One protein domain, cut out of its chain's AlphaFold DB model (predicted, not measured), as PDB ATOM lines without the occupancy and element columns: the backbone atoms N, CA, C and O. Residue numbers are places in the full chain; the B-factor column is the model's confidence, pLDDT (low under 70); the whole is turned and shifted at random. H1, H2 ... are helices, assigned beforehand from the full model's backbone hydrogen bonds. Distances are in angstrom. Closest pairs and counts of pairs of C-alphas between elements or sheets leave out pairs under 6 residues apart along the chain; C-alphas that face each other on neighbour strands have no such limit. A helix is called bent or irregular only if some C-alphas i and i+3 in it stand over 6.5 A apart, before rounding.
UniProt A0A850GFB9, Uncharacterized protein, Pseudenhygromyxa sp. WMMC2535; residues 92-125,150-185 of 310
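This is residues 92 to 125 and 150 to 185 of the 310 residues of an uncharacterized protein of Pseudenhygromyxa sp. WMMC2535 (UniProt A0A850GFB9). Three helices, H2, H3 and H4, make a small up-and-down bundle with their centres in a triangle, and the short helix H1 sits off one end of it, beyond a long loop. H3 and H4 are a hairpin side by side, while H2 joins them with its first part and then kinks near residue 117, its remaining residues turning away from the other two helices. The printed part has 70 residues with four named helices, in the order H1, H2, H3, H4, and no named strand; the class is all helix. The whole is compact, with a radius of gyration of the C-alphas of 12.5 A, and the C-alphas span 37 by 30 by 20 A along their three main axes.

Begin at C-alpha 92, at (61.873, 34.409, -13.870), where H1, residues 92 to 95, starts; it has four residues. Go on past residues 96 to 106 to C-alpha 107 at (72.074, 24.725, -9.364), and you are at the first residue of H2, residues 107 to 124, the longest helix with 18 residues. H2 measures 23.5 A from first to last C-alpha. It is irregular, but only just: C-alphas 116 and 119 are 7.0 A apart, and near residue 117 you will find a kink of 54 degrees. After the cut, look for H3 at residues 154 to 166, 17.1 A from first to last C-alpha. Then find H4 at residues 171 to 182, 14.2 A long in the same measure, which ends with C-alpha 182 at (74.956, 17.023, -26.792). H4 is irregular too, with C-alphas 177 and 180 at 7.1 A from each other.

Start with the bundle of H2, H3 and H4, which is up and down, each helix running against the one before it in the chain. H2 touches H3 with residues 109 to 117 alone; look at the C-alphas of Ala 109 and Val 164, the closest of the two helices, 6.5 A apart. These two run opposite ways at a steep tilt of 40 degrees. The same Ala 109 leads you to H4: its C-alpha and that of Leu 171, the closest of H2 and H4, are 5.1 A apart. H2 touches H4 with residues 108 to 116 alone, and they run the same way at a shallow tilt of 33 degrees, only just short of steep. H3 and H4 form a helical hairpin, opposite ways at a shallow tilt of 8 degrees. They touch through residues 160 to 164 of H3 and 174 to 178 of H4, the closest C-alphas being those of Ala 163 and Leu 174 at 7.5 A. With two of the three touching pairs at a shallow tilt, the helix packing is mostly aligned, only just. Now return to H1, which touches no helix: it is close to H3 but not clearly touching, with the C-alphas of Val 94 and Phe 165, the closest, 7.2 A apart. H1 is apart from H2 and from H4. Along the backbone, each O i to N i+4 pair of H3 is within hydrogen-bond range, against 9 of 14 in H2 and 6 of 8 in H4, and H1 is too short for such a pair.

The two C-alphas farthest apart are those of Asp 98 and Gln 185, at 39.4 A. The link from H1 to H2, 11 residues, is long, and the link from H3 to H4, four residues, is tight. Between H2 and H3 the link runs across the cut: residues 126 to 149 are not printed, and C-alphas 125 and 150 are 19.6 A apart. Read the B-factor column for the model's confidence: the mean pLDDT of the printed part is 79.9, and residues 98 to 102 and 118 to 125 are under 70.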
ATOM      1  N   PRO A  92      62.055  33.505 -15.009       81.69
ATOM      2  CA  PRO A  92      61.873  34.409 -13.870       81.69
ATOM      3  C   PRO A  92      60.746  33.939 -12.938       81.69
ATOM      4  O   PRO A  92      60.906  33.979 -11.722       81.69
ATOM      5  N   ASP A  93      59.682  33.344 -13.487       80.94
ATOM      6  CA  ASP A  93      58.573  32.750 -12.725       80.94
ATOM      7  C   ASP A  93      59.021  31.627 -11.767       80.94
ATOM      8  O   ASP A  93      58.290  31.243 -10.856       80.94
ATOM      9  N   VAL A  94      60.204  31.032 -11.975       78.38
ATOM     10  CA  VAL A  94      60.772  30.033 -11.055       78.38
ATOM     11  C   VAL A  94      61.255  30.684  -9.763       78.38
ATOM     12  O   VAL A  94      61.195  30.038  -8.718       78.38
ATOM     13  N   LEU A  95      61.702  31.940  -9.816       76.94
ATOM     14  CA  LEU A  95      62.170  32.690  -8.649       76.94
ATOM     15  C   LEU A  95      61.021  33.050  -7.700       76.94
ATOM     16  O   LEU A  95      61.240  33.177  -6.500       76.94
ATOM     17  N   GLU A  96      59.795  33.148  -8.217       75.81
ATOM     18  CA  GLU A  96      58.588  33.405  -7.422       75.81
ATOM     19  C   GLU A  96      58.050  32.149  -6.714       75.81
ATOM     20  O   GLU A  96      57.113  32.223  -5.917       75.81
ATOM     21  N   ARG A  97      58.621  30.968  -6.992       77.94
ATOM     22  CA  ARG A  97      58.156  29.703  -6.409       77.94
ATOM     23  C   ARG A  97      58.606  29.579  -4.959       77.94
ATOM     24  O   ARG A  97      59.771  29.770  -4.629       77.94
ATOM     25  N   ASP A  98      57.694  29.103  -4.119       63.66
ATOM     26  CA  ASP A  98      57.961  28.748  -2.720       63.66
ATOM     27  C   ASP A  98      58.894  27.528  -2.556       63.66
ATOM     28  O   ASP A  98      59.368  27.238  -1.459       63.66
ATOM     29  N   GLY A  99      59.147  26.787  -3.643       62.56
ATOM     30  CA  GLY A  99      59.928  25.550  -3.649       62.56
ATOM     31  C   GLY A  99      59.208  24.340  -3.045       62.56
ATOM     32  O   GLY A  99      59.790  23.253  -3.023       62.56
ATOM     33  N   ILE A 100      57.960  24.505  -2.589       61.28
ATOM     34  CA  ILE A 100      57.142  23.482  -1.925       61.28
ATOM     35  C   ILE A 100      56.110  22.922  -2.906       61.28
ATOM     36  O   ILE A 100      56.035  21.707  -3.084       61.28
ATOM     37  N   ALA A 101      55.347  23.787  -3.580       60.41
ATOM     38  CA  ALA A 101      54.338  23.368  -4.557       60.41
ATOM     39  C   ALA A 101      54.952  23.052  -5.930       60.41
ATOM     40  O   ALA A 101      54.509  22.141  -6.631       60.41
ATOM     41  N   ARG A 102      55.998  23.795  -6.315       66.44
ATOM     42  CA  ARG A 102      56.804  23.544  -7.515       66.44
ATOM     43  C   ARG A 102      58.273  23.619  -7.151       66.44
ATOM     44  O   ARG A 102      58.754  24.644  -6.675       66.44
ATOM     45  N   LYS A 103      58.984  22.520  -7.383       73.94
ATOM     46  CA  LYS A 103      60.385  22.386  -7.001       73.94
ATOM     47  C   LYS A 103      61.250  23.389  -7.768       73.94
ATOM     48  O   LYS A 103      61.137  23.515  -8.987       73.94
ATOM     49  N   ILE A 104      62.136  24.068  -7.047       81.25
ATOM     50  CA  ILE A 104      63.182  24.891  -7.656       81.25
ATOM     51  C   ILE A 104      64.251  23.944  -8.234       81.25
ATOM     52  O   ILE A 104      64.693  23.030  -7.525       81.25
ATOM     53  N   PRO A 105      64.683  24.131  -9.494       84.00
ATOM     54  CA  PRO A 105      65.747  23.327 -10.087       84.00
ATOM     55  C   PRO A 105      67.030  23.401  -9.252       84.00
ATOM     56  O   PRO A 105      67.320  24.405  -8.595       84.00
ATOM     57  N   SER A 106      67.829  22.334  -9.250       85.88
ATOM     58  CA  SER A 106      69.129  22.395  -8.579       85.88
ATOM     59  C   SER A 106      70.103  23.261  -9.383       85.88
ATOM     60  O   SER A 106      70.090  23.241 -10.613       85.88
ATOM     61  N   TYR A 107      71.010  23.962  -8.697       81.69
ATOM     62  CA  TYR A 107      72.074  24.725  -9.364       81.69
ATOM     63  C   TYR A 107      72.938  23.836 -10.280       81.69
ATOM     64  O   TYR A 107      73.455  24.296 -11.285       81.69
ATOM     65  N   ASP A 108      73.069  22.535  -9.991       83.62
ATOM     66  CA  ASP A 108      73.790  21.602 -10.864       83.62
ATOM     67  C   ASP A 108      73.026  21.286 -12.171       83.62
ATOM     68  O   ASP A 108      73.653  21.021 -13.195       83.62
ATOM     69  N   ALA A 109      71.688  21.303 -12.154       88.19
ATOM     70  CA  ALA A 109      70.870  21.168 -13.362       88.19
ATOM     71  C   ALA A 109      70.911  22.448 -14.213       88.19
ATOM     72  O   ALA A 109      70.987  22.369 -15.437       88.19
ATOM     73  N   LEU A 110      70.927  23.615 -13.567       86.81
ATOM     74  CA  LEU A 110      71.045  24.916 -14.233       86.81
ATOM     75  C   LEU A 110      72.440  25.135 -14.825       86.81
ATOM     76  O   LEU A 110      72.545  25.543 -15.973       86.81
ATOM     77  N   ASP A 111      73.502  24.767 -14.106       84.00
ATOM     78  CA  ASP A 111      74.878  24.728 -14.627       84.00
ATOM     79  C   ASP A 111      74.983  23.817 -15.863       84.00
ATOM     80  O   ASP A 111      75.638  24.150 -16.850       84.00
ATOM     81  N   TYR A 112      74.285  22.676 -15.856       86.75
ATOM     82  CA  TYR A 112      74.201  21.803 -17.027       86.75
ATOM     83  C   TYR A 112      73.450  22.452 -18.197       86.75
ATOM     84  O   TYR A 112      73.931  22.377 -19.332       86.75
ATOM     85  N   TYR A 113      72.309  23.097 -17.936       88.06
ATOM     86  CA  TYR A 113      71.546  23.839 -18.942       88.06
ATOM     87  C   TYR A 113      72.379  24.973 -19.553       88.06
ATOM     88  O   TYR A 113      72.500  25.059 -20.772       88.06
ATOM     89  N   GLU A 114      73.040  25.785 -18.731       83.38
ATOM     90  CA  GLU A 114      73.903  26.878 -19.190       83.38
ATOM     91  C   GLU A 114      75.059  26.350 -20.051       83.38
ATOM     92  O   GLU A 114      75.344  26.859 -21.134       83.38
ATOM     93  N   ARG A 115      75.698  25.261 -19.609       80.94
ATOM     94  CA  ARG A 115      76.818  24.665 -20.339       80.94
ATOM     95  C   ARG A 115      76.400  24.075 -21.682       80.94
ATOM     96  O   ARG A 115      77.198  24.076 -22.611       80.94
ATOM     97  N   THR A 116      75.197  23.515 -21.782       83.31
ATOM     98  CA  THR A 116      74.703  22.889 -23.019       83.31
ATOM     99  C   THR A 116      74.111  23.926 -23.970       83.31
ATOM    100  O   THR A 116      74.478  23.957 -25.150       83.31
ATOM    101  N   VAL A 117      73.285  24.827 -23.442       78.19
ATOM    102  CA  VAL A 117      72.484  25.799 -24.193       78.19
ATOM    103  C   VAL A 117      72.951  27.237 -23.976       78.19
ATOM    104  O   VAL A 117      73.213  27.921 -24.958       78.19
ATOM    105  N   GLY A 118      73.094  27.693 -22.728       64.81
ATOM    106  CA  GLY A 118      73.306  29.114 -22.378       64.81
ATOM    107  C   GLY A 118      74.514  29.785 -23.050       64.81
ATOM    108  O   GLY A 118      74.450  30.941 -23.470       64.81
ATOM    109  N   ASP A 119      75.576  29.023 -23.305       57.75
ATOM    110  CA  ASP A 119      76.743  29.490 -24.061       57.75
ATOM    111  C   ASP A 119      76.447  29.877 -25.532       57.75
ATOM    112  O   ASP A 119      77.295  30.494 -26.165       57.75
ATOM    113  N   LEU A 120      75.293  29.512 -26.113       51.28
ATOM    114  CA  LEU A 120      74.855  29.985 -27.442       51.28
ATOM    115  C   LEU A 120      74.283  31.414 -27.396       51.28
ATOM    116  O   LEU A 120      74.494  32.195 -28.320       51.28
ATOM    117  N   GLU A 121      73.602  31.785 -26.312       48.66
ATOM    118  CA  GLU A 121      72.927  33.084 -26.185       48.66
ATOM    119  C   GLU A 121      73.840  34.210 -25.698       48.66
ATOM    120  O   GLU A 121      73.579  35.389 -25.941       48.66
ATOM    121  N   ARG A 122      74.940  33.879 -25.011       50.47
ATOM    122  CA  ARG A 122      75.963  34.874 -24.656       50.47
ATOM    123  C   ARG A 122      76.597  35.496 -25.905       50.47
ATOM    124  O   ARG A 122      76.975  36.659 -25.866       50.47
ATOM    125  N   TYR A 123      76.665  34.754 -27.013       38.19
ATOM    126  CA  TYR A 123      77.098  35.300 -28.296       38.19
ATOM    127  C   TYR A 123      75.980  36.089 -28.988       38.19
ATOM    128  O   TYR A 123      76.268  37.151 -29.522       38.19
ATOM    129  N   SER A 124      74.707  35.685 -28.942       38.09
ATOM    130  CA  SER A 124      73.644  36.443 -29.630       38.09
ATOM    131  C   SER A 124      73.384  37.843 -29.043       38.09
ATOM    132  O   SER A 124      73.002  38.732 -29.792       38.09
ATOM    133  N   GLN A 125      73.650  38.065 -27.749       37.66
ATOM    134  CA  GLN A 125      73.438  39.355 -27.066       37.66
ATOM    135  C   GLN A 125      74.618  40.336 -27.076       37.66
ATOM    136  O   GLN A 125      74.466  41.449 -26.573       37.66
ATOM    137  N   GLN A 150      77.149  19.927 -28.752       83.25
ATOM    138  CA  GLN A 150      76.528  20.190 -30.051       83.25
ATOM    139  C   GLN A 150      75.363  21.178 -29.922       83.25
ATOM    140  O   GLN A 150      74.705  21.243 -28.881       83.25
ATOM    141  N   ALA A 151      75.120  21.966 -30.972       79.50
ATOM    142  CA  ALA A 151      73.977  22.869 -31.008       79.50
ATOM    143  C   ALA A 151      72.670  22.046 -30.958       79.50
ATOM    144  O   ALA A 151      72.507  21.130 -31.772       79.50
ATOM    145  N   PRO A 152      71.760  22.314 -30.003       81.25
ATOM    146  CA  PRO A 152      70.503  21.583 -29.906       81.25
ATOM    147  C   PRO A 152      69.572  21.926 -31.072       81.25
ATOM    148  O   PRO A 152      69.564  23.054 -31.563       81.25
ATOM    149  N   SER A 153      68.724  20.974 -31.466       83.88
ATOM    150  CA  SER A 153      67.549  21.310 -32.274       83.88
ATOM    151  C   SER A 153      66.560  22.149 -31.444       83.88
ATOM    152  O   SER A 153      66.556  22.044 -30.213       83.88
ATOM    153  N   PRO A 154      65.679  22.947 -32.077       81.62
ATOM    154  CA  PRO A 154      64.678  23.737 -31.352       81.62
ATOM    155  C   PRO A 154      63.756  22.890 -30.463       81.62
ATOM    156  O   PRO A 154      63.344  23.327 -29.393       81.62
ATOM    157  N   GLU A 155      63.444  21.666 -30.888       86.50
ATOM    158  CA  GLU A 155      62.641  20.714 -30.111       86.50
ATOM    159  C   GLU A 155      63.408  20.207 -28.887       86.50
ATOM    160  O   GLU A 155      62.893  20.263 -27.774       86.50
ATOM    161  N   LEU A 156      64.673  19.811 -29.069       88.06
ATOM    162  CA  LEU A 156      65.532  19.356 -27.976       88.06
ATOM    163  C   LEU A 156      65.768  20.464 -26.942       88.06
ATOM    164  O   LEU A 156      65.831  20.194 -25.745       88.06
ATOM    165  N   HIS A 157      65.888  21.712 -27.403       87.00
ATOM    166  CA  HIS A 157      66.009  22.879 -26.534       87.00
ATOM    167  C   HIS A 157      64.766  23.062 -25.659       87.00
ATOM    168  O   HIS A 157      64.910  23.180 -24.443       87.00
ATOM    169  N   ARG A 158      63.565  23.000 -26.246       87.50
ATOM    170  CA  ARG A 158      62.298  23.082 -25.498       87.50
ATOM    171  C   ARG A 158      62.144  21.934 -24.507       87.50
ATOM    172  O   ARG A 158      61.840  22.178 -23.346       87.50
ATOM    173  N   GLU A 159      62.422  20.703 -24.932       90.69
ATOM    174  CA  GLU A 159      62.359  19.536 -24.044       90.69
ATOM    175  C   GLU A 159      63.312  19.660 -22.853       90.69
ATOM    176  O   GLU A 159      62.956  19.306 -21.727       90.69
ATOM    177  N   LEU A 160      64.528  20.159 -23.085       90.31
ATOM    178  CA  LEU A 160      65.486  20.402 -22.015       90.31
ATOM    179  C   LEU A 160      65.012  21.532 -21.093       90.31
ATOM    180  O   LEU A 160      65.133  21.407 -19.875       90.31
ATOM    181  N   GLN A 161      64.464  22.613 -21.652       88.81
ATOM    182  CA  GLN A 161      63.908  23.726 -20.883       88.81
ATOM    183  C   GLN A 161      62.772  23.240 -19.969       88.81
ATOM    184  O   GLN A 161      62.787  23.517 -18.769       88.81
ATOM    185  N   ASP A 162      61.847  22.435 -20.486       89.25
ATOM    186  CA  ASP A 162      60.761  21.857 -19.696       89.25
ATOM    187  C   ASP A 162      61.282  20.915 -18.602       89.25
ATOM    188  O   ASP A 162      60.916  21.054 -17.430       89.25
ATOM    189  N   ALA A 163      62.210  20.014 -18.939       91.06
ATOM    190  CA  ALA A 163      62.792  19.084 -17.972       91.06
ATOM    191  C   ALA A 163      63.544  19.804 -16.833       91.06
ATOM    192  O   ALA A 163      63.507  19.368 -15.676       91.06
ATOM    193  N   VAL A 164      64.225  20.913 -17.141       90.06
ATOM    194  CA  VAL A 164      64.993  21.694 -16.164       90.06
ATOM    195  C   VAL A 164      64.079  22.593 -15.339       90.06
ATOM    196  O   VAL A 164      64.081  22.479 -14.115       90.06
ATOM    197  N   PHE A 165      63.304  23.476 -15.971       88.75
ATOM    198  CA  PHE A 165      62.593  24.554 -15.276       88.75
ATOM    199  C   PHE A 165      61.182  24.175 -14.824       88.75
ATOM    200  O   PHE A 165      60.711  24.705 -13.814       88.75
ATOM    201  N   ASN A 166      60.496  23.271 -15.527       86.44
ATOM    202  CA  ASN A 166      59.123  22.884 -15.196       86.44
ATOM    203  C   ASN A 166      59.080  21.616 -14.340       86.44
ATOM    204  O   ASN A 166      58.423  21.605 -13.301       86.44
ATOM    205  N   GLU A 167      59.828  20.583 -14.725       86.31
ATOM    206  CA  GLU A 167      59.850  19.305 -14.003       86.31
ATOM    207  C   GLU A 167      60.864  19.275 -12.847       86.31
ATOM    208  O   GLU A 167      60.707  18.505 -11.898       86.31
ATOM    209  N   GLY A 168      61.914  20.103 -12.901       85.12
ATOM    210  CA  GLY A 168      62.964  20.122 -11.880       85.12
ATOM    211  C   GLY A 168      63.731  18.797 -11.794       85.12
ATOM    212  O   GLY A 168      64.072  18.348 -10.687       85.12
ATOM    213  N   GLN A 169      63.969  18.151 -12.943       88.94
ATOM    214  CA  GLN A 169      64.641  16.855 -13.002       88.94
ATOM    215  C   GLN A 169      66.063  16.921 -12.414       88.94
ATOM    216  O   GLN A 169      66.785  17.907 -12.593       88.94
ATOM    217  N   PRO A 170      66.511  15.868 -11.704       89.62
ATOM    218  CA  PRO A 170      67.872  15.812 -11.193       89.62
ATOM    219  C   PRO A 170      68.888  15.648 -12.333       89.62
ATOM    220  O   PRO A 170      68.622  14.996 -13.341       89.62
ATOM    221  N   LEU A 171      70.110  16.145 -12.115       89.81
ATOM    222  CA  LEU A 171      71.204  16.107 -13.096       89.81
ATOM    223  C   LEU A 171      71.459  14.716 -13.701       89.81
ATOM    224  O   LEU A 171      71.835  14.615 -14.865       89.81
ATOM    225  N   ALA A 172      71.301  13.647 -12.918       90.12
ATOM    226  CA  ALA A 172      71.535  12.285 -13.391       90.12
ATOM    227  C   ALA A 172      70.569  11.884 -14.521       90.12
ATOM    228  O   ALA A 172      71.009  11.294 -15.507       90.12
ATOM    229  N   GLU A 173      69.290  12.247 -14.401       92.50
ATOM    230  CA  GLU A 173      68.281  11.976 -15.433       92.50
ATOM    231  C   GLU A 173      68.482  12.877 -16.650       92.50
ATOM    232  O   GLU A 173      68.469  12.386 -17.780       92.50
ATOM    233  N   LEU A 174      68.802  14.158 -16.427       92.62
ATOM    234  CA  LEU A 174      69.138  15.083 -17.512       92.62
ATOM    235  C   LEU A 174      70.309  14.549 -18.346       92.62
ATOM    236  O   LEU A 174      70.201  14.418 -19.558       92.62
ATOM    237  N   ARG A 175      71.409  14.146 -17.704       91.19
ATOM    238  CA  ARG A 175      72.566  13.570 -18.405       91.19
ATOM    239  C   ARG A 175      72.202  12.316 -19.183       91.19
ATOM    240  O   ARG A 175      72.565  12.181 -20.343       91.19
ATOM    241  N   LYS A 176      71.451  11.402 -18.571       91.81
ATOM    242  CA  LYS A 176      71.042  10.154 -19.222       91.81
ATOM    243  C   LYS A 176      70.210  10.405 -20.484       91.81
ATOM    244  O   LYS A 176      70.412   9.712 -21.477       91.81
ATOM    245  N   ARG A 177      69.291  11.373 -20.437       92.12
ATOM    246  CA  ARG A 177      68.395  11.708 -21.552       92.12
ATOM    247  C   ARG A 177      69.087  12.551 -22.624       92.12
ATOM    248  O   ARG A 177      68.911  12.281 -23.804       92.12
ATOM    249  N   PHE A 178      69.877  13.545 -22.225       92.75
ATOM    250  CA  PHE A 178      70.360  14.594 -23.125       92.75
ATOM    251  C   PHE A 178      71.842  14.463 -23.523       92.75
ATOM    252  O   PHE A 178      72.205  14.901 -24.618       92.75
ATOM    253  N   ASP A 179      72.707  13.812 -22.729       89.75
ATOM    254  CA  ASP A 179      74.129  13.648 -23.089       89.75
ATOM    255  C   ASP A 179      74.351  12.942 -24.437       89.75
ATOM    256  O   ASP A 179      75.267  13.355 -25.147       89.75
ATOM    257  N   PRO A 180      73.555  11.936 -24.861       90.12
ATOM    258  CA  PRO A 180      73.727  11.322 -26.180       90.12
ATOM    259  C   PRO A 180      73.569  12.304 -27.350       90.12
ATOM    260  O   PRO A 180      74.176  12.098 -28.400       90.12
ATOM    261  N   HIS A 181      72.779  13.366 -27.165       89.25
ATOM    262  CA  HIS A 181      72.530  14.388 -28.179       89.25
ATOM    263  C   HIS A 181      73.586  15.496 -28.142       89.25
ATOM    264  O   HIS A 181      74.088  15.906 -29.184       89.25
ATOM    265  N   PHE A 182      73.969  15.952 -26.947       86.81
ATOM    266  CA  PHE A 182      74.956  17.023 -26.792       86.81
ATOM    267  C   PHE A 182      76.405  16.541 -26.923       86.81
ATOM    268  O   PHE A 182      77.257  17.282 -27.415       86.81
ATOM    269  N   PHE A 183      76.695  15.314 -26.489       86.69
ATOM    270  CA  PHE A 183      78.040  14.745 -26.377       86.69
ATOM    271  C   PHE A 183      78.108  13.327 -26.975       86.69
ATOM    272  O   PHE A 183      78.397  12.358 -26.260       86.69
ATOM    273  N   PRO A 184      77.861  13.160 -28.286       85.69
ATOM    274  CA  PRO A 184      77.896  11.843 -28.902       85.69
ATOM    275  C   PRO A 184      79.298  11.234 -28.827       85.69
ATOM    276  O   PRO A 184      80.315  11.882 -29.088       85.69
ATOM    277  N   GLN A 185      79.351   9.948 -28.482       85.56
ATOM    278  CA  GLN A 185      80.610   9.225 -28.348       85.56
ATOM    279  C   GLN A 185      81.256   9.011 -29.724       85.56
ATOM    280  O   GLN A 185      80.620   8.455 -30.627       85.56
TER     281      GLN A 185